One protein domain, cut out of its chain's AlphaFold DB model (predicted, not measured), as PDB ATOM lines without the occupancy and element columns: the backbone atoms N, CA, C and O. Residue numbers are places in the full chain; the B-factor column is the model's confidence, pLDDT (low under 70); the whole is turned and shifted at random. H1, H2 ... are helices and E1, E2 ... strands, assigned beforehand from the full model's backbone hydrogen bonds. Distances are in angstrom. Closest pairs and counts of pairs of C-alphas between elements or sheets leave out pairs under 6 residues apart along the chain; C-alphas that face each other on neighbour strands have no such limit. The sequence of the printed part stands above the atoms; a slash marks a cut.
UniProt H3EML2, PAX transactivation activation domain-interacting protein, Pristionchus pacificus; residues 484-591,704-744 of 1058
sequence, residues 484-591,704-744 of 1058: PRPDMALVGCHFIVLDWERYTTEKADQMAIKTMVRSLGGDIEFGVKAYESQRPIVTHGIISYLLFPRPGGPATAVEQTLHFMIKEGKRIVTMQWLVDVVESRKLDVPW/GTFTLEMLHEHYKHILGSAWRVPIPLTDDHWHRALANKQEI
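What this domain is: This is residues 484 to 591 and 704 to 744 of the 1058 residues of the protein "PAX transactivation activation domain-interacting protein" of Pristionchus pacificus (UniProt H3EML2). A small, twisted parallel sheet, E2 E1 E3 E4, forms the core, with H1 on one face at the E2 edge and H2 on the opposite face. H3 packs next to H2, the helical hairpin H5 and H6 meets the E4 edge through H6, H7 packs on the end of H1, and H4 follows E4. The 149 printed residues include four strands and seven helices in the order E1 H1 E2 H2 E3 H3 E4 H4 H5 H6 H7, in the mixed class. The whole is compact, with a radius of gyration of the C-alphas of 15.3 A and spans of 49 by 35 by 25 A.

How they stand to each other: E1, residues 494 to 497, is parallel to E2, residues 523 to 526, with N 495 and O 523 at 2.9 A. E1 is also parallel to E3, residues 540 to 542, with N 542 and O 496 at 2.8 A. E3 is parallel to E4, residues 571 to 573, with N 541 and O 571 at 2.8 A. H1, residues 507 to 519, has a height over the sheet of 6.0 A and is over none of its strands. H2, residues 528 to 534, is on the opposite face at 9.0 A and runs along E1, at 5 degrees on the local plane. E1, H1, E2 and E3, H3, E4 are strand-helix-strand units, two parallel neighbour strands with a helix between; E2, H2, E3 is a split one, with E1 between its strands; the three crossovers are right-handed. H3, residues 557 to 567, touches H2 at a steep tilt of 44 degrees; the closest C-alphas, of Val 528 and Val 558, are 6.4 A apart. H4, residues 575 to 583, only grazes the sheet. H5, residues 705 to 711, and H6, residues 713 to 722, form a hairpin at a shallow tilt of 25 degrees, with C-alphas 709 and 716 closest at 4.8 A. H7, residues 731 to 744, touches H1 residues 515 to 519 alone, closest at C-alphas 741 and 519, 5.1 A. Every O i to N i+4 pair is within hydrogen-bond range in H1, H2, H3, H4, H5 and H7; in H6 3 of 6 are.

Where its parts are: E1 begins at C-alpha 494 (93.958, 103.800, 127.900). H1 is 18.1 A long, H3 15.3 A and H6 14.8 A. H7, 19.8 A, ends at C-alpha 744 (92.529, 120.049, 127.093).

The domain as a whole: The C-alphas of Arg 485 and Gly 552, the two farthest apart, are 49.6 A from each other. Residues 592 to 703 are not printed; C-alphas 591 and 704 are 4.1 A apart across the cut. The link E3 to H3 is long. Residues 505 to 506, 508 and 548 to 552 have pLDDT under 70.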
ATOM      1  N   PRO A 484      98.729 107.506 112.962       77.94
ATOM      2  CA  PRO A 484      98.185 108.744 113.511       77.94
ATOM      3  C   PRO A 484      99.219 109.868 113.518       77.94
ATOM      4  O   PRO A 484     100.418 109.629 113.664       77.94
ATOM      5  N   ARG A 485      98.743 111.111 113.410       82.19
ATOM      6  CA  ARG A 485      99.599 112.298 113.516       82.19
ATOM      7  C   ARG A 485     100.355 112.309 114.864       82.19
ATOM      8  O   ARG A 485      99.805 111.809 115.849       82.19
ATOM      9  N   PRO A 486     101.557 112.913 114.959       82.94
ATOM     10  CA  PRO A 486     102.348 112.945 116.200       82.94
ATOM     11  C   PRO A 486     101.617 113.568 117.403       82.94
ATOM     12  O   PRO A 486     101.871 113.216 118.551       82.94
ATOM     13  N   ASP A 487     100.669 114.470 117.148       82.44
ATOM     14  CA  ASP A 487      99.810 115.109 118.145       82.44
ATOM     15  C   ASP A 487      98.590 114.253 118.558       82.44
ATOM     16  O   ASP A 487      97.783 114.691 119.372       82.44
ATOM     17  N   MET A 488      98.452 113.043 118.006       88.81
ATOM     18  CA  MET A 488      97.412 112.040 118.293       88.81
ATOM     19  C   MET A 488      98.022 110.643 118.538       88.81
ATOM     20  O   MET A 488      97.343 109.621 118.400       88.81
ATOM     21  N   ALA A 489      99.317 110.572 118.872       89.88
ATOM     22  CA  ALA A 489     100.090 109.328 118.926       89.88
ATOM     23  C   ALA A 489      99.483 108.239 119.831       89.88
ATOM     24  O   ALA A 489      99.615 107.047 119.531       89.88
ATOM     25  N   LEU A 490      98.782 108.633 120.901       93.62
ATOM     26  CA  LEU A 490      98.194 107.753 121.915       93.62
ATOM     27  C   LEU A 490      96.707 107.424 121.673       93.62
ATOM     28  O   LEU A 490      96.080 106.827 122.545       93.62
ATOM     29  N   VAL A 491      96.133 107.733 120.500       92.62
ATOM     30  CA  VAL A 491      94.736 107.368 120.173       92.62
ATOM     31  C   VAL A 491      94.445 105.881 120.427       92.62
ATOM     32  O   VAL A 491      95.220 104.999 120.040       92.62
ATOM     33  N   GLY A 492      93.339 105.595 121.119       90.50
ATOM     34  CA  GLY A 492      92.961 104.241 121.540       90.50
ATOM     35  C   GLY A 492      93.794 103.653 122.690       90.50
ATOM     36  O   GLY A 492      93.550 102.514 123.075       90.50
ATOM     37  N   CYS A 493      94.754 104.389 123.263       94.50
ATOM     38  CA  CYS A 493      95.529 103.937 124.420       94.50
ATOM     39  C   CYS A 493      94.930 104.472 125.724       94.50
ATOM     40  O   CYS A 493      94.979 105.666 126.014       94.50
ATOM     41  N   HIS A 494      94.406 103.551 126.530       95.38
ATOM     42  CA  HIS A 494      93.958 103.800 127.900       95.38
ATOM     43  C   HIS A 494      94.901 103.111 128.894       95.38
ATOM     44  O   HIS A 494      95.064 101.882 128.836       95.38
ATOM     45  N   PHE A 495      95.511 103.891 129.784       97.19
ATOM     46  CA  PHE A 495      96.551 103.475 130.732       97.19
ATOM     47  C   PHE A 495      96.028 103.420 132.172       97.19
ATOM     48  O   PHE A 495      95.286 104.305 132.593       97.19
ATOM     49  N   ILE A 496      96.475 102.435 132.957       97.06
ATOM     50  CA  ILE A 496      96.361 102.463 134.425       97.06
ATOM     51  C   ILE A 496      97.753 102.383 135.048       97.06
ATOM     52  O   ILE A 496      98.489 101.436 134.774       97.06
ATOM     53  N   VAL A 497      98.096 103.337 135.915       95.75
ATOM     54  CA  VAL A 497      99.322 103.299 136.731       95.75
ATOM     55  C   VAL A 497      99.024 102.600 138.050       95.75
ATOM     56  O   VAL A 497      98.228 103.093 138.851       95.75
ATOM     57  N   LEU A 498      99.637 101.440 138.284       93.06
ATOM     58  CA  LEU A 498      99.334 100.600 139.443       93.06
ATOM     59  C   LEU A 498     100.094 101.017 140.712       93.06
ATOM     60  O   LEU A 498      99.483 101.073 141.777       93.06
ATOM     61  N   ASP A 499     101.384 101.339 140.599       89.25
ATOM     62  CA  ASP A 499     102.276 101.775 141.687       89.25
ATOM     63  C   ASP A 499     102.579 103.285 141.615       89.25
ATOM     64  O   ASP A 499     103.724 103.735 141.690       89.25
ATOM     65  N   TRP A 500     101.511 104.071 141.451       87.81
ATOM     66  CA  TRP A 500     101.526 105.525 141.253       87.81
ATOM     67  C   TRP A 500     102.268 106.310 142.343       87.81
ATOM     68  O   TRP A 500     102.799 107.385 142.050       87.81
ATOM     69  N   GLU A 501     102.361 105.770 143.565       84.38
ATOM     70  CA  GLU A 501     103.090 106.364 144.692       84.38
ATOM     71  C   GLU A 501     104.608 106.481 144.441       84.38
ATOM     72  O   GLU A 501     105.309 107.121 145.220       84.38
ATOM     73  N   ARG A 502     105.131 105.857 143.375       77.50
ATOM     74  CA  ARG A 502     106.536 105.968 142.942       77.50
ATOM     75  C   ARG A 502     106.804 107.115 141.970       77.50
ATOM     76  O   ARG A 502     107.952 107.525 141.842       77.50
ATOM     77  N   TYR A 503     105.774 107.592 141.275       78.06
ATOM     78  CA  TYR A 503     105.901 108.569 140.185       78.06
ATOM     79  C   TYR A 503     105.194 109.892 140.471       78.06
ATOM     80  O   TYR A 503     105.435 110.867 139.769       78.06
ATOM     81  N   THR A 504     104.284 109.915 141.451       78.19
ATOM     82  CA  THR A 504     103.518 111.109 141.819       78.19
ATOM     83  C   THR A 504     103.410 111.246 143.335       78.19
ATOM     84  O   THR A 504     103.049 110.302 144.039       78.19
ATOM     85  N   THR A 505     103.730 112.439 143.820       67.88
ATOM     86  CA  THR A 505     103.716 112.852 145.231       67.88
ATOM     87  C   THR A 505     102.485 113.696 145.538       67.88
ATOM     88  O   THR A 505     101.855 113.530 146.585       67.88
ATOM     89  N   GLU A 506     102.118 114.574 144.606       69.75
ATOM     90  CA  GLU A 506     100.974 115.470 144.687       69.75
ATOM     91  C   GLU A 506      99.926 115.160 143.607       69.75
ATOM     92  O   GLU A 506     100.167 114.470 142.615       69.75
ATOM     93  N   LYS A 507      98.721 115.714 143.785       75.19
ATOM     94  CA  LYS A 507      97.669 115.638 142.758       75.19
ATOM     95  C   LYS A 507      98.000 116.470 141.517       75.19
ATOM     96  O   LYS A 507      97.507 116.141 140.441       75.19
ATOM     97  N   ALA A 508      98.835 117.501 141.663       68.38
ATOM     98  CA  ALA A 508      99.355 118.287 140.549       68.38
ATOM     99  C   ALA A 508     100.158 117.402 139.578       68.38
ATOM    100  O   ALA A 508      99.899 117.436 138.377       68.38
ATOM    101  N   ASP A 509     101.031 116.530 140.100       74.38
ATOM    102  CA  ASP A 509     101.814 115.571 139.307       74.38
ATOM    103  C   ASP A 509     100.893 114.665 138.468       74.38
ATOM    104  O   ASP A 509     101.027 114.561 137.248       74.38
ATOM    105  N   GLN A 510      99.880 114.070 139.110       83.88
ATOM    106  CA  GLN A 510      98.887 113.213 138.446       83.88
ATOM    107  C   GLN A 510      98.115 113.965 137.359       83.88
ATOM    108  O   GLN A 510      97.902 113.428 136.270       83.88
ATOM    109  N   MET A 511      97.719 115.212 137.631       81.19
ATOM    110  CA  MET A 511      97.003 116.047 136.669       81.19
ATOM    111  C   MET A 511      97.891 116.463 135.489       81.19
ATOM    112  O   MET A 511      97.415 116.475 134.355       81.19
ATOM    113  N   ALA A 512      99.179 116.739 135.707       77.69
ATOM    114  CA  ALA A 512     100.130 117.066 134.645       77.69
ATOM    115  C   ALA A 512     100.367 115.872 133.705       77.69
ATOM    116  O   ALA A 512     100.225 116.013 132.489       77.69
ATOM    117  N   ILE A 513     100.630 114.680 134.260       86.31
ATOM    118  CA  ILE A 513     100.757 113.431 133.488       86.31
ATOM    119  C   ILE A 513      99.471 113.172 132.687       86.31
ATOM    120  O   ILE A 513      99.523 112.882 131.489       86.31
ATOM    121  N   LYS A 514      98.303 113.331 133.323       90.38
ATOM    122  CA  LYS A 514      96.999 113.113 132.685       90.38
ATOM    123  C   LYS A 514      96.709 114.103 131.561       90.38
ATOM    124  O   LYS A 514      96.277 113.693 130.487       90.38
ATOM    125  N   THR A 515      97.017 115.379 131.773       85.62
ATOM    126  CA  THR A 515      96.926 116.442 130.759       85.62
ATOM    127  C   THR A 515      97.811 116.121 129.555       85.62
ATOM    128  O   THR A 515      97.353 116.188 128.415       85.62
ATOM    129  N   MET A 516      99.053 115.690 129.795       87.62
ATOM    130  CA  MET A 516     100.001 115.336 128.738       87.62
ATOM    131  C   MET A 516      99.523 114.134 127.907       87.62
ATOM    132  O   MET A 516      99.473 114.225 126.679       87.62
ATOM    133  N   VAL A 517      99.090 113.044 128.549       92.31
ATOM    134  CA  VAL A 517      98.555 111.856 127.855       92.31
ATOM    135  C   VAL A 517      97.279 112.184 127.065       92.31
ATOM    136  O   VAL A 517      97.140 111.743 125.920       92.31
ATOM    137  N   ARG A 518      96.374 113.004 127.622       92.19
ATOM    138  CA  ARG A 518      95.144 113.447 126.937       92.19
ATOM    139  C   ARG A 518      95.415 114.367 125.747       92.19
ATOM    140  O   ARG A 518      94.771 114.200 124.715       92.19
ATOM    141  N   SER A 519      96.408 115.258 125.829       86.12
ATOM    142  CA  SER A 519      96.830 116.103 124.694       86.12
ATOM    143  C   SER A 519      97.302 115.298 123.470       86.12
ATOM    144  O   SER A 519      97.214 115.773 122.340       86.12
ATOM    145  N   LEU A 520      97.759 114.060 123.703       89.75
ATOM    146  CA  LEU A 520      98.187 113.085 122.697       89.75
ATOM    147  C   LEU A 520      97.074 112.115 122.256       89.75
ATOM    148  O   LEU A 520      97.347 111.163 121.520       89.75
ATOM    149  N   GLY A 521      95.832 112.324 122.701       89.88
ATOM    150  CA  GLY A 521      94.678 111.491 122.358       89.88
ATOM    151  C   GLY A 521      94.536 110.195 123.170       89.88
ATOM    152  O   GLY A 521      93.694 109.366 122.829       89.88
ATOM    153  N   GLY A 522      95.338 109.997 124.220       93.50
ATOM    154  CA  GLY A 522      95.181 108.878 125.155       93.50
ATOM    155  C   GLY A 522      94.267 109.211 126.340       93.50
ATOM    156  O   GLY A 522      93.674 110.292 126.420       93.50
ATOM    157  N   ASP A 523      94.196 108.296 127.306       94.31
ATOM    158  CA  ASP A 523      93.723 108.587 128.665       94.31
ATOM    159  C   ASP A 523      94.496 107.769 129.713       94.31
ATOM    160  O   ASP A 523      95.046 106.709 129.402       94.31
ATOM    161  N   ILE A 524      94.559 108.263 130.950       95.38
ATOM    162  CA  ILE A 524      95.320 107.648 132.044       95.38
ATOM    163  C   ILE A 524      94.657 107.891 133.401       95.38
ATOM    164  O   ILE A 524      94.225 109.001 133.713       95.38
ATOM    165  N   GLU A 525      94.606 106.839 134.217       95.19
ATOM    166  CA  GLU A 525      94.138 106.885 135.604       95.19
ATOM    167  C   GLU A 525      95.095 106.130 136.544       95.19
ATOM    168  O   GLU A 525      95.972 105.376 136.112       95.19
ATOM    169  N   PHE A 526      94.917 106.322 137.853       94.25
ATOM    170  CA  PHE A 526      95.858 105.875 138.882       94.25
ATOM    171  C   PHE A 526      95.189 104.927 139.898       94.25
ATOM    172  O   PHE A 526      94.116 105.210 140.436       94.25
ATOM    173  N   GLY A 527      95.855 103.809 140.194       92.00
ATOM    174  CA  GLY A 527      95.482 102.841 141.228       92.00
ATOM    175  C   GLY A 527      94.430 101.791 140.831       92.00
ATOM    176  O   GLY A 527      93.701 101.906 139.848       92.00
ATOM    177  N   VAL A 528      94.326 100.743 141.658       93.38
ATOM    178  CA  VAL A 528      93.491  99.543 141.415       93.38
ATOM    179  C   VAL A 528      92.016  99.863 141.129       93.38
ATOM    180  O   VAL A 528      91.443  99.308 140.195       93.38
ATOM    181  N   LYS A 529      91.405 100.801 141.865       93.00
ATOM    182  CA  LYS A 529      89.979 101.150 141.702       93.00
ATOM    183  C   LYS A 529      89.651 101.762 140.334       93.00
ATOM    184  O   LYS A 529      88.525 101.633 139.850       93.00
ATOM    185  N   ALA A 530      90.626 102.414 139.697       92.25
ATOM    186  CA  ALA A 530      90.472 102.885 138.329       92.25
ATOM    187  C   ALA A 530      90.432 101.700 137.347       92.25
ATOM    188  O   ALA A 530      89.548 101.654 136.494       92.25
ATOM    189  N   TYR A 531      91.287 100.681 137.532       94.00
ATOM    190  CA  TYR A 531      91.175  99.438 136.759       94.00
ATOM    191  C   TYR A 531      89.810  98.773 136.956       94.00
ATOM    192  O   TYR A 531      89.138  98.477 135.977       94.00
ATOM    193  N   GLU A 532      89.366  98.584 138.200       91.81
ATOM    194  CA  GLU A 532      88.088  97.920 138.509       91.81
ATOM    195  C   GLU A 532      86.885  98.585 137.817       91.81
ATOM    196  O   GLU A 532      85.990  97.887 137.343       91.81
ATOM    197  N   SER A 533      86.884  99.918 137.710       92.81
ATOM    198  CA  SER A 533      85.801 100.692 137.083       92.81
ATOM    199  C   SER A 533      85.910 100.833 135.557       92.81
ATOM    200  O   SER A 533      84.890 101.027 134.901       92.81
ATOM    201  N   GLN A 534      87.109 100.712 134.973       90.88
ATOM    202  CA  GLN A 534      87.358 100.947 133.537       90.88
ATOM    203  C   GLN A 534      87.895  99.716 132.773       90.88
ATOM    204  O   GLN A 534      88.156  99.794 131.573       90.88
ATOM    205  N   ARG A 535      88.026  98.557 133.428       91.19
ATOM    206  CA  ARG A 535      88.612  97.292 132.927       91.19
ATOM    207  C   ARG A 535      88.366  96.933 131.446       91.19
ATOM    208  O   ARG A 535      89.328  96.489 130.809       91.19
ATOM    209  N   PRO A 536      87.163  97.107 130.852       91.44
ATOM    210  CA  PRO A 536      86.956  96.820 129.432       91.44
ATOM    211  C   PRO A 536      87.812  97.693 128.505       91.44
ATOM    212  O   PRO A 536      88.426  97.164 127.582       91.44
ATOM    213  N   ILE A 537      87.901  99.002 128.778       91.00
ATOM    214  CA  ILE A 537      88.592  99.984 127.923       91.00
ATOM    215  C   ILE A 537      90.096 100.092 128.196       91.00
ATOM    216  O   ILE A 537      90.820 100.598 127.345       91.00
ATOM    217  N   VAL A 538      90.585  99.616 129.347       94.69
ATOM    218  CA  VAL A 538      92.025  99.622 129.664       94.69
ATOM    219  C   VAL A 538      92.795  98.792 128.637       94.69
ATOM    220  O   VAL A 538      92.425  97.655 128.349       94.69
ATOM    221  N   THR A 539      93.901  99.337 128.130       94.94
ATOM    222  CA  THR A 539      94.777  98.682 127.137       94.94
ATOM    223  C   THR A 539      96.149  98.332 127.708       94.94
ATOM    224  O   THR A 539      96.690  97.269 127.405       94.94
ATOM    225  N   HIS A 540      96.681  99.199 128.572       96.12
ATOM    226  CA  HIS A 540      98.028  99.100 129.117       96.12
ATOM    227  C   HIS A 540      98.015  99.214 130.650       96.12
ATOM    228  O   HIS A 540      97.274 100.020 131.218       96.12
ATOM    229  N   GLY A 541      98.861  98.425 131.310       96.50
ATOM    230  CA  GLY A 541      99.175  98.537 132.732       96.50
ATOM    231  C   GLY A 541     100.598  99.041 132.918       96.50
ATOM    232  O   GLY A 541     101.536  98.403 132.447       96.50
ATOM    233  N   ILE A 542     100.742 100.170 133.607       96.25
ATOM    234  CA  ILE A 542     102.031 100.752 133.975       96.25
ATOM    235  C   ILE A 542     102.366 100.290 135.393       96.25
ATOM    236  O   ILE A 542     101.618 100.572 136.334       96.25
ATOM    237  N   ILE A 543     103.476  99.566 135.541       93.44
ATOM    238  CA  ILE A 543     104.001  99.127 136.838       93.44
ATOM    239  C   ILE A 543     105.530  99.023 136.803       93.44
ATOM    240  O   ILE A 543     106.105  98.681 135.772       93.44
ATOM    241  N   SER A 544     106.209  99.287 137.920       89.12
ATOM    242  CA  SER A 544     107.677  99.181 137.970       89.12
ATOM    243  C   SER A 544     108.181  97.734 138.117       89.12
ATOM    244  O   SER A 544     109.282  97.412 137.667       89.12
ATOM    245  N   TYR A 545     107.382  96.850 138.731       86.94
ATOM    246  CA  TYR A 545     107.755  95.474 139.095       86.94
ATOM    247  C   TYR A 545     106.671  94.469 138.706       86.94
ATOM    248  O   TYR A 545     105.483  94.729 138.900       86.94
ATOM    249  N   LEU A 546     107.069  93.276 138.266       85.69
ATOM    250  CA  LEU A 546     106.174  92.124 138.237       85.69
ATOM    251  C   LEU A 546     106.031  91.596 139.668       85.69
ATOM    252  O   LEU A 546     106.956  91.019 140.237       85.69
ATOM    253  N   LEU A 547     104.882  91.856 140.292       72.00
ATOM    254  CA  LEU A 547     104.651  91.482 141.685       72.00
ATOM    255  C   LEU A 547     104.194  90.020 141.790       72.00
ATOM    256  O   LEU A 547     103.066  89.683 141.432       72.00
ATOM    257  N   PHE A 548     105.063  89.162 142.321       66.50
ATOM    258  CA  PHE A 548     104.746  87.757 142.593       66.50
ATOM    259  C   PHE A 548     104.064  87.583 143.959       66.50
ATOM    260  O   PHE A 548     104.487  88.228 144.926       66.50
ATOM    261  N   PRO A 549     103.066  86.682 144.081       64.38
ATOM    262  CA  PRO A 549     102.458  86.346 145.365       64.38
ATOM    263  C   PRO A 549     103.514  85.903 146.382       64.38
ATOM    264  O   PRO A 549     104.328  85.016 146.116       64.38
ATOM    265  N   ARG A 550     103.512  86.521 147.566       62.97
ATOM    266  CA  ARG A 550     104.506  86.223 148.607       62.97
ATOM    267  C   ARG A 550     104.269  84.827 149.195       62.97
ATOM    268  O   ARG A 550     103.130  84.533 149.564       62.97
ATOM    269  N   PRO A 551     105.312  83.993 149.383       59.31
ATOM    270  CA  PRO A 551     105.171  82.711 150.071       59.31
ATOM    271  C   PRO A 551     104.514  82.882 151.450       59.31
ATOM    272  O   PRO A 551     105.046  83.572 152.317       59.31
ATOM    273  N   GLY A 552     103.336  82.280 151.638       65.94
ATOM    274  CA  GLY A 552     102.576  82.337 152.894       65.94
ATOM    275  C   GLY A 552     101.838  83.653 153.190       65.94
ATOM    276  O   GLY A 552     101.305  83.792 154.288       65.94
ATOM    277  N   GLY A 553     101.782  84.611 152.256       70.81
ATOM    278  CA  GLY A 553     101.026  85.861 152.411       70.81
ATOM    279  C   GLY A 553      99.796  85.937 151.492       70.81
ATOM    280  O   GLY A 553      99.829  85.381 150.395       70.81
ATOM    281  N   PRO A 554      98.716  86.644 151.881       75.25
ATOM    282  CA  PRO A 554      97.644  86.977 150.949       75.25
ATOM    283  C   PRO A 554      98.174  87.939 149.876       75.25
ATOM    284  O   PRO A 554      98.859  88.912 150.201       75.25
ATOM    285  N   ALA A 555      97.846  87.679 148.609       78.19
ATOM    286  CA  ALA A 555      98.268  88.531 147.500       78.19
ATOM    287  C   ALA A 555      97.687  89.948 147.644       78.19
ATOM    288  O   ALA A 555      96.500  90.106 147.948       78.19
ATOM    289  N   THR A 556      98.493  90.984 147.417       86.00
ATOM    290  CA  THR A 556      98.017  92.376 147.495       86.00
ATOM    291  C   THR A 556      97.005  92.694 146.388       86.00
ATOM    292  O   THR A 556      96.968  92.036 145.349       86.00
ATOM    293  N   ALA A 557      96.186  93.736 146.570       89.19
ATOM    294  CA  ALA A 557      95.240  94.169 145.537       89.19
ATOM    295  C   ALA A 557      95.941  94.513 144.204       89.19
ATOM    296  O   ALA A 557      95.377  94.291 143.134       89.19
ATOM    297  N   VAL A 558      97.191  94.992 144.262       89.38
ATOM    298  CA  VAL A 558      98.013  95.271 143.077       89.38
ATOM    299  C   VAL A 558      98.491  93.977 142.409       89.38
ATOM    300  O   VAL A 558      98.338  93.845 141.200       89.38
ATOM    301  N   GLU A 559      98.984  92.996 143.177       87.50
ATOM    302  CA  GLU A 559      99.350  91.654 142.672       87.50
ATOM    303  C   GLU A 559      98.165  90.969 141.972       87.50
ATOM    304  O   GLU A 559      98.298  90.468 140.856       87.50
ATOM    305  N   GLN A 560      96.982  91.002 142.597       88.94
ATOM    306  CA  GLN A 560      95.754  90.445 142.024       88.94
ATOM    307  C   GLN A 560      95.363  91.161 140.721       88.94
ATOM    308  O   GLN A 560      95.071  90.505 139.721       88.94
ATOM    309  N   THR A 561      95.403  92.498 140.710       92.31
ATOM    310  CA  THR A 561      95.064  93.312 139.531       92.31
ATOM    311  C   THR A 561      96.028  93.059 138.378       92.31
ATOM    312  O   THR A 561      95.579  92.791 137.267       92.31
ATOM    313  N   LEU A 562      97.339  93.058 138.639       91.50
ATOM    314  CA  LEU A 562      98.369  92.748 137.647       91.50
ATOM    315  C   LEU A 562      98.143  91.363 137.022       91.50
ATOM    316  O   LEU A 562      98.174  91.224 135.801       91.50
ATOM    317  N   HIS A 563      97.859  90.349 137.842       89.31
ATOM    318  CA  HIS A 563      97.570  88.999 137.363       89.31
ATOM    319  C   HIS A 563      96.309  88.943 136.477       89.31
ATOM    320  O   HIS A 563      96.310  88.256 135.454       89.31
ATOM    321  N   PHE A 564      95.247  89.693 136.805       91.19
ATOM    322  CA  PHE A 564      94.086  89.825 135.915       91.19
ATOM    323  C   PHE A 564      94.434  90.546 134.606       91.19
ATOM    324  O   PHE A 564      94.065  90.051 133.546       91.19
ATOM    325  N   MET A 565      95.185  91.651 134.656       92.75
ATOM    326  CA  MET A 565      95.618  92.391 133.464       92.75
ATOM    327  C   MET A 565      96.427  91.509 132.503       92.75
ATOM    328  O   MET A 565      96.128  91.464 131.313       92.75
ATOM    329  N   ILE A 566      97.393  90.751 133.025       91.19
ATOM    330  CA  ILE A 566      98.197  89.802 132.242       91.19
ATOM    331  C   ILE A 566      97.305  88.711 131.629       91.19
ATOM    332  O   ILE A 566      97.386  88.451 130.429       91.19
ATOM    333  N   LYS A 567      96.399  88.113 132.417       90.25
ATOM    334  CA  LYS A 567      95.465  87.080 131.935       90.25
ATOM    335  C   LYS A 567      94.498  87.593 130.857       90.25
ATOM    336  O   LYS A 567      94.069  86.815 130.010       90.25
ATOM    337  N   GLU A 568      94.151  88.876 130.885       90.88
ATOM    338  CA  GLU A 568      93.293  89.536 129.892       90.88
ATOM    339  C   GLU A 568      94.064  90.073 128.673       90.88
ATOM    340  O   GLU A 568      93.484  90.788 127.857       90.88
ATOM    341  N   GLY A 569      95.359  89.756 128.536       91.25
ATOM    342  CA  GLY A 569      96.183  90.211 127.413       91.25
ATOM    343  C   GLY A 569      96.410  91.726 127.392       91.25
ATOM    344  O   GLY A 569      96.704  92.287 126.337       91.25
ATOM    345  N   LYS A 570      96.263  92.410 128.536       93.31
ATOM    346  CA  LYS A 570      96.595  93.835 128.662       93.31
ATOM    347  C   LYS A 570      98.115  94.001 128.606       93.31
ATOM    348  O   LYS A 570      98.867  93.201 129.162       93.31
ATOM    349  N   ARG A 571      98.581  95.067 127.961       95.38
ATOM    350  CA  ARG A 571     100.010  95.315 127.728       95.38
ATOM    351  C   ARG A 571     100.681  95.847 128.987       95.38
ATOM    352  O   ARG A 571     100.381  96.956 129.415       95.38
ATOM    353  N   ILE A 572     101.584  95.070 129.582       95.81
ATOM    354  CA  ILE A 572     102.313  95.493 130.786       95.81
ATOM    355  C   ILE A 572     103.635  96.154 130.392       95.81
ATOM    356  O   ILE A 572     104.415  95.571 129.639       95.81
ATOM    357  N   VAL A 573     103.868  97.361 130.906       96.31
ATOM    358  CA  VAL A 573     105.024  98.227 130.616       96.31
ATOM    359  C   VAL A 573     105.413  99.044 131.853       96.31
ATOM    360  O   VAL A 573     104.690  99.069 132.850       96.31
ATOM    361  N   THR A 574     106.555  99.723 131.799       95.75
ATOM    362  CA  THR A 574     106.995 100.695 132.815       95.75
ATOM    363  C   THR A 574     106.568 102.122 132.469       95.75
ATOM    364  O   THR A 574     106.121 102.405 131.356       95.75
ATOM    365  N   MET A 575     106.770 103.060 133.401       93.69
ATOM    366  CA  MET A 575     106.634 104.487 133.095       93.69
ATOM    367  C   MET A 575     107.696 104.967 132.088       93.69
ATOM    368  O   MET A 575     107.400 105.842 131.282       93.69
ATOM    369  N   GLN A 576     108.897 104.366 132.058       93.88
ATOM    370  CA  GLN A 576     109.939 104.726 131.082       93.88
ATOM    371  C   GLN A 576     109.493 104.457 129.637       93.88
ATOM    372  O   GLN A 576     109.777 105.257 128.756       93.88
ATOM    373  N   TRP A 577     108.741 103.381 129.380       95.38
ATOM    374  CA  TRP A 577     108.157 103.165 128.050       95.38
ATOM    375  C   TRP A 577     107.190 104.294 127.658       95.38
ATOM    376  O   TRP A 577     107.209 104.742 126.515       95.38
ATOM    377  N   LEU A 578     106.378 104.796 128.602       95.19
ATOM    378  CA  LEU A 578     105.469 105.913 128.325       95.19
ATOM    379  C   LEU A 578     106.246 107.212 128.063       95.19
ATOM    380  O   LEU A 578     105.862 107.953 127.163       95.19
ATOM    381  N   VAL A 579     107.342 107.463 128.789       92.12
ATOM    382  CA  VAL A 579     108.261 108.585 128.522       92.12
ATOM    383  C   VAL A 579     108.785 108.519 127.091       92.12
ATOM    384  O   VAL A 579     108.524 109.439 126.319       92.12
ATOM    385  N   ASP A 580     109.441 107.419 126.706       91.81
ATOM    386  CA  ASP A 580     110.041 107.271 125.375       91.81
ATOM    387  C   ASP A 580     108.988 107.394 124.246       91.81
ATOM    388  O   ASP A 580     109.273 107.953 123.185       91.81
ATOM    389  N   VAL A 581     107.752 106.922 124.460       92.75
ATOM    390  CA  VAL A 581     106.625 107.044 123.505       92.75
ATOM    391  C   VAL A 581     106.067 108.470 123.412       92.75
ATOM    392  O   VAL A 581     105.709 108.928 122.323       92.75
ATOM    393  N   VAL A 582     105.983 109.190 124.533       91.38
ATOM    394  CA  VAL A 582     105.554 110.599 124.577       91.38
ATOM    395  C   VAL A 582     106.613 111.512 123.955       91.38
ATOM    396  O   VAL A 582     106.266 112.451 123.237       91.38
ATOM    397  N   GLU A 583     107.892 111.218 124.190       87.50
ATOM    398  CA  GLU A 583     109.031 111.966 123.661       87.50
ATOM    399  C   GLU A 583     109.198 111.771 122.152       87.50
ATOM    400  O   GLU A 583     109.185 112.746 121.400       87.50
ATOM    401  N   SER A 584     109.227 110.519 121.684       88.56
ATOM    402  CA  SER A 584     109.265 110.186 120.250       88.56
ATOM    403  C   SER A 584     107.973 110.516 119.492       88.56
ATOM    404  O   SER A 584     107.946 110.432 118.262       88.56
ATOM    405  N   ARG A 585     106.888 110.858 120.208       89.75
ATOM    406  CA  ARG A 585     105.528 111.056 119.673       89.75
ATOM    407  C   ARG A 585     105.045 109.862 118.829       89.75
ATOM    408  O   ARG A 585     104.274 110.031 117.883       89.75
ATOM    409  N   LYS A 586     105.490 108.644 119.166       88.94
ATOM    410  CA  LYS A 586     105.277 107.422 118.378       88.94
ATOM    411  C   LYS A 586     104.981 106.237 119.292       88.94
ATOM    412  O   LYS A 586     105.766 105.887 120.165       88.94
ATOM    413  N   LEU A 587     103.827 105.601 119.083       91.00
ATOM    414  CA  LEU A 587     103.427 104.409 119.830       91.00
ATOM    415  C   LEU A 587     104.172 103.179 119.288       91.00
ATOM    416  O   LEU A 587     103.715 102.565 118.324       91.00
ATOM    417  N   ASP A 588     105.296 102.831 119.914       89.44
ATOM    418  CA  ASP A 588     106.149 101.701 119.531       89.44
ATOM    419  C   ASP A 588     106.096 100.515 120.507       89.44
ATOM    420  O   ASP A 588     105.814 100.643 121.701       89.44
ATOM    421  N   VAL A 589     106.386  99.327 119.969       92.94
ATOM    422  CA  VAL A 589     106.513  98.075 120.730       92.94
ATOM    423  C   VAL A 589     107.772  98.114 121.610       92.94
ATOM    424  O   VAL A 589     108.806  98.543 121.103       92.94
ATOM    425  N   PRO A 590     107.744  97.672 122.887       95.06
ATOM    426  CA  PRO A 590     108.877  97.803 123.812       95.06
ATOM    427  C   PRO A 590     110.215  97.371 123.199       95.06
ATOM    428  O   PRO A 590     110.347  96.238 122.731       95.06
ATOM    429  N   TRP A 591     111.196  98.278 123.181       92.75
ATOM    430  CA  TRP A 591     112.469  98.086 122.468       92.75
ATOM    431  C   TRP A 591     113.710  98.194 123.362       92.75
ATOM    432  O   TRP A 591     114.800  97.804 122.936       92.75
ATOM    433  N   GLY A 704     115.469  95.550 121.035       85.12
ATOM    434  CA  GLY A 704     114.292  95.151 120.263       85.12
ATOM    435  C   GLY A 704     113.428  94.084 120.945       85.12
ATOM    436  O   GLY A 704     113.896  93.255 121.724       85.12
ATOM    437  N   THR A 705     112.131  94.091 120.633       88.56
ATOM    438  CA  THR A 705     111.104  93.320 121.359       88.56
ATOM    439  C   THR A 705     111.326  91.806 121.326       88.56
ATOM    440  O   THR A 705     111.032  91.127 122.304       88.56
ATOM    441  N   PHE A 706     111.888  91.262 120.239       87.94
ATOM    442  CA  PHE A 706     112.223  89.835 120.164       87.94
ATOM    443  C   PHE A 706     113.320  89.447 121.165       87.94
ATOM    444  O   PHE A 706     113.177  88.463 121.886       87.94
ATOM    445  N   THR A 707     114.378  90.254 121.266       87.88
ATOM    446  CA  THR A 707     115.451  90.041 122.241       87.88
ATOM    447  C   THR A 707     114.912  90.160 123.663       87.88
ATOM    448  O   THR A 707     115.193  89.295 124.486       87.88
ATOM    449  N   LEU A 708     114.058  91.155 123.940       89.88
ATOM    450  CA  LEU A 708     113.383  91.284 125.238       89.88
ATOM    451  C   LEU A 708     112.539  90.047 125.595       89.88
ATOM    452  O   LEU A 708     112.571  89.614 126.745       89.88
ATOM    453  N   GLU A 709     111.836  89.435 124.636       89.69
ATOM    454  CA  GLU A 709     111.095  88.181 124.861       89.69
ATOM    455  C   GLU A 709     112.032  87.021 125.254       89.69
ATOM    456  O   GLU A 709     111.663  86.142 126.034       89.69
ATOM    457  N   MET A 710     113.274  87.032 124.763       87.81
ATOM    458  CA  MET A 710     114.287  86.025 125.085       87.81
ATOM    459  C   MET A 710     114.976  86.256 126.444       87.81
ATOM    460  O   MET A 710     115.415  85.277 127.046       87.81
ATOM    461  N   LEU A 711     115.051  87.499 126.948       86.06
ATOM    462  CA  LEU A 711     115.815  87.849 128.161       86.06
ATOM    463  C   LEU A 711     115.279  87.236 129.465       86.06
ATOM    464  O   LEU A 711     116.071  86.961 130.364       86.06
ATOM    465  N   HIS A 712     113.961  87.054 129.609       86.62
ATOM    466  CA  HIS A 712     113.371  86.509 130.836       86.62
ATOM    467  C   HIS A 712     112.057  85.761 130.562       86.62
ATOM    468  O   HIS A 712     111.255  86.175 129.729       86.62
ATOM    469  N   GLU A 713     111.775  84.679 131.297       86.06
ATOM    470  CA  GLU A 713     110.564  83.864 131.094       86.06
ATOM    471  C   GLU A 713     109.265  84.674 131.246       86.06
ATOM    472  O   GLU A 713     108.413  84.656 130.361       86.06
ATOM    473  N   HIS A 714     109.148  85.478 132.305       87.00
ATOM    474  CA  HIS A 714     108.032  86.416 132.475       87.00
ATOM    475  C   HIS A 714     107.832  87.393 131.296       87.00
ATOM    476  O   HIS A 714     106.695  87.780 131.023       87.00
ATOM    477  N   TYR A 715     108.891  87.759 130.561       91.00
ATOM    478  CA  TYR A 715     108.779  88.637 129.389       91.00
ATOM    479  C   TYR A 715     108.126  87.929 128.197       91.00
ATOM    480  O   TYR A 715     107.318  88.552 127.512       91.00
ATOM    481  N   LYS A 716     108.326  86.612 128.041       87.88
ATOM    482  CA  LYS A 716     107.566  85.769 127.091       87.88
ATOM    483  C   LYS A 716     106.063  85.876 127.314       87.88
ATOM    484  O   LYS A 716     105.297  85.945 126.357       87.88
ATOM    485  N   HIS A 717     105.627  85.933 128.573       85.25
ATOM    486  CA  HIS A 717     104.204  85.996 128.888       85.25
ATOM    487  C   HIS A 717     103.590  87.372 128.582       85.25
ATOM    488  O   HIS A 717     102.547  87.428 127.926       85.25
ATOM    489  N   ILE A 718     104.235  88.473 128.999       90.69
ATOM    490  CA  ILE A 718     103.689  89.836 128.825       90.69
ATOM    491  C   ILE A 718     103.897  90.418 127.417       90.69
ATOM    492  O   ILE A 718     103.046  91.171 126.950       90.69
ATOM    493  N   LEU A 719     104.977  90.058 126.712       90.75
ATOM    494  CA  LEU A 719     105.166  90.432 125.305       90.75
ATOM    495  C   LEU A 719     104.355  89.523 124.385       90.75
ATOM    496  O   LEU A 719     103.574  89.998 123.558       90.75
ATOM    497  N   GLY A 720     104.526  88.212 124.545       82.56
ATOM    498  CA  GLY A 720     104.090  87.239 123.556       82.56
ATOM    499  C   GLY A 720     102.580  87.078 123.412       82.56
ATOM    500  O   GLY A 720     102.137  86.592 122.373       82.56
ATOM    501  N   SER A 721     101.806  87.512 124.413       75.62
ATOM    502  CA  SER A 721     100.338  87.544 124.386       75.62
ATOM    503  C   SER A 721      99.781  88.914 123.967       75.62
ATOM    504  O   SER A 721      98.991  89.001 123.031       75.62
ATOM    505  N   ALA A 722     100.214  89.992 124.629       87.31
ATOM    506  CA  ALA A 722      99.586  91.312 124.539       87.31
ATOM    507  C   ALA A 722     100.078  92.183 123.366       87.31
ATOM    508  O   ALA A 722      99.387  93.118 122.953       87.31
ATOM    509  N   TRP A 723     101.270  91.904 122.826       91.75
ATOM    510  CA  TRP A 723     101.887  92.707 121.759       91.75
ATOM    511  C   TRP A 723     101.851  92.046 120.378       91.75
ATOM    512  O   TRP A 723     102.130  92.716 119.388       91.75
ATOM    513  N   ARG A 724     101.454  90.770 120.288       89.50
ATOM    514  CA  ARG A 724     101.143  90.083 119.017       89.50
ATOM    515  C   ARG A 724      99.704  90.309 118.533       89.50
ATOM    516  O   ARG A 724      99.356  89.908 117.428       89.50
ATOM    517  N   VAL A 725      98.877  90.969 119.348       85.56
ATOM    518  CA  VAL A 725      97.528  91.428 118.990       85.56
ATOM    519  C   VAL A 725      97.568  92.955 118.828       85.56
ATOM    520  O   VAL A 725      98.002  93.636 119.764       85.56
ATOM    521  N   PRO A 726      97.151  93.521 117.680       83.25
ATOM    522  CA  PRO A 726      97.079  94.968 117.504       83.25
ATOM    523  C   PRO A 726      95.964  95.579 118.364       83.25
ATOM    524  O   PRO A 726      94.927  94.956 118.581       83.25
ATOM    525  N   ILE A 727      96.134  96.834 118.792       84.56
ATOM    526  CA  ILE A 727      95.006  97.630 119.297       84.56
ATOM    527  C   ILE A 727      94.157  98.058 118.085       84.56
ATOM    528  O   ILE A 727      94.699  98.749 117.212       84.56
ATOM    529  N   PRO A 728      92.864  97.682 118.008       80.75
ATOM    530  CA  PRO A 728      91.971  98.153 116.956       80.75
ATOM    531  C   PRO A 728      91.604  99.625 117.189       80.75
ATOM    532  O   PRO A 728      91.315 100.036 118.317       80.75
ATOM    533  N   LEU A 729      91.582 100.432 116.127       85.00
ATOM    534  CA  LEU A 729      91.111 101.817 116.187       85.00
ATOM    535  C   LEU A 729      89.685 101.916 115.646       85.00
ATOM    536  O   LEU A 729      89.478 102.026 114.445       85.00
ATOM    537  N   THR A 730      88.703 101.905 116.542       86.44
ATOM    538  CA  THR A 730      87.311 102.217 116.198       86.44
ATOM    539  C   THR A 730      87.083 103.727 116.139       86.44
ATOM    540  O   THR A 730      87.845 104.506 116.722       86.44
ATOM    541  N   ASP A 731      85.987 104.152 115.513       86.56
ATOM    542  CA  ASP A 731      85.565 105.559 115.525       86.56
ATOM    543  C   ASP A 731      85.349 106.078 116.957       86.56
ATOM    544  O   ASP A 731      85.691 107.216 117.254       86.56
ATOM    545  N   ASP A 732      84.897 105.233 117.892       87.50
ATOM    546  CA  ASP A 732      84.788 105.577 119.319       87.50
ATOM    547  C   ASP A 732      86.142 105.919 119.966       87.50
ATOM    548  O   ASP A 732      86.212 106.787 120.842       87.50
ATOM    549  N   HIS A 733      87.232 105.263 119.546       88.94
ATOM    550  CA  HIS A 733      88.581 105.599 120.007       88.94
ATOM    551  C   HIS A 733      89.018 106.970 119.476       88.94
ATOM    552  O   HIS A 733      89.608 107.746 120.229       88.94
ATOM    553  N   TRP A 734      88.676 107.304 118.229       88.88
ATOM    554  CA  TRP A 734      88.927 108.628 117.651       88.88
ATOM    555  C   TRP A 734      88.054 109.721 118.269       88.88
ATOM    556  O   TRP A 734      88.582 110.767 118.646       88.88
ATOM    557  N   HIS A 735      86.754 109.479 118.453       90.00
ATOM    558  CA  HIS A 735      85.836 110.406 119.113       90.00
ATOM    559  C   HIS A 735      86.271 110.700 120.550       90.00
ATOM    560  O   HIS A 735      86.311 111.867 120.935       90.00
ATOM    561  N   ARG A 736      86.669 109.685 121.334       89.44
ATOM    562  CA  ARG A 736      87.193 109.908 122.692       89.44
ATOM    563  C   ARG A 736      88.522 110.656 122.678       89.44
ATOM    564  O   ARG A 736      88.683 111.590 123.453       89.44
ATOM    565  N   ALA A 737      89.458 110.287 121.805       89.75
ATOM    566  CA  ALA A 737      90.749 110.964 121.704       89.75
ATOM    567  C   ALA A 737      90.594 112.443 121.316       89.75
ATOM    568  O   ALA A 737      91.254 113.306 121.892       89.75
ATOM    569  N   LEU A 738      89.688 112.744 120.380       88.69
ATOM    570  CA  LEU A 738      89.361 114.107 119.976       88.69
ATOM    571  C   LEU A 738      88.613 114.869 121.078       88.69
ATOM    572  O   LEU A 738      88.925 116.032 121.298       88.69
ATOM    573  N   ALA A 739      87.684 114.234 121.800       87.81
ATOM    574  CA  ALA A 739      86.978 114.851 122.924       87.81
ATOM    575  C   ALA A 739      87.921 115.158 124.100       87.81
ATOM    576  O   ALA A 739      87.915 116.281 124.596       87.81
ATOM    577  N   ASN A 740      88.788 114.212 124.486       85.62
ATOM    578  CA  ASN A 740      89.854 114.427 125.470       85.62
ATOM    579  C   ASN A 740      90.741 115.597 125.036       85.62
ATOM    580  O   ASN A 740      91.002 116.506 125.816       85.62
ATOM    581  N   LYS A 741      91.173 115.620 123.772       83.19
ATOM    582  CA  LYS A 741      92.005 116.708 123.264       83.19
ATOM    583  C   LYS A 741      91.273 118.047 123.231       83.19
ATOM    584  O   LYS A 741      91.868 119.036 123.616       83.19
ATOM    585  N   GLN A 742      89.994 118.092 122.855       84.19
ATOM    586  CA  GLN A 742      89.171 119.305 122.920       84.19
ATOM    587  C   GLN A 742      88.953 119.786 124.363       84.19
ATOM    588  O   GLN A 742      88.952 120.990 124.595       84.19
ATOM    589  N   GLU A 743      88.809 118.885 125.338       82.62
ATOM    590  CA  GLU A 743      88.767 119.234 126.766       82.62
ATOM    591  C   GLU A 743      90.064 119.940 127.192       82.62
ATOM    592  O   GLU A 743      90.003 120.989 127.830       82.62
ATOM    593  N   ILE A 744      91.233 119.426 126.786       80.88
ATOM    594  CA  ILE A 744      92.529 120.049 127.093       80.88
ATOM    595  C   ILE A 744      92.750 121.347 126.281       80.88
ATOM    596  O   ILE A 744      93.138 122.360 126.852       80.88
TER     597      ILE A 744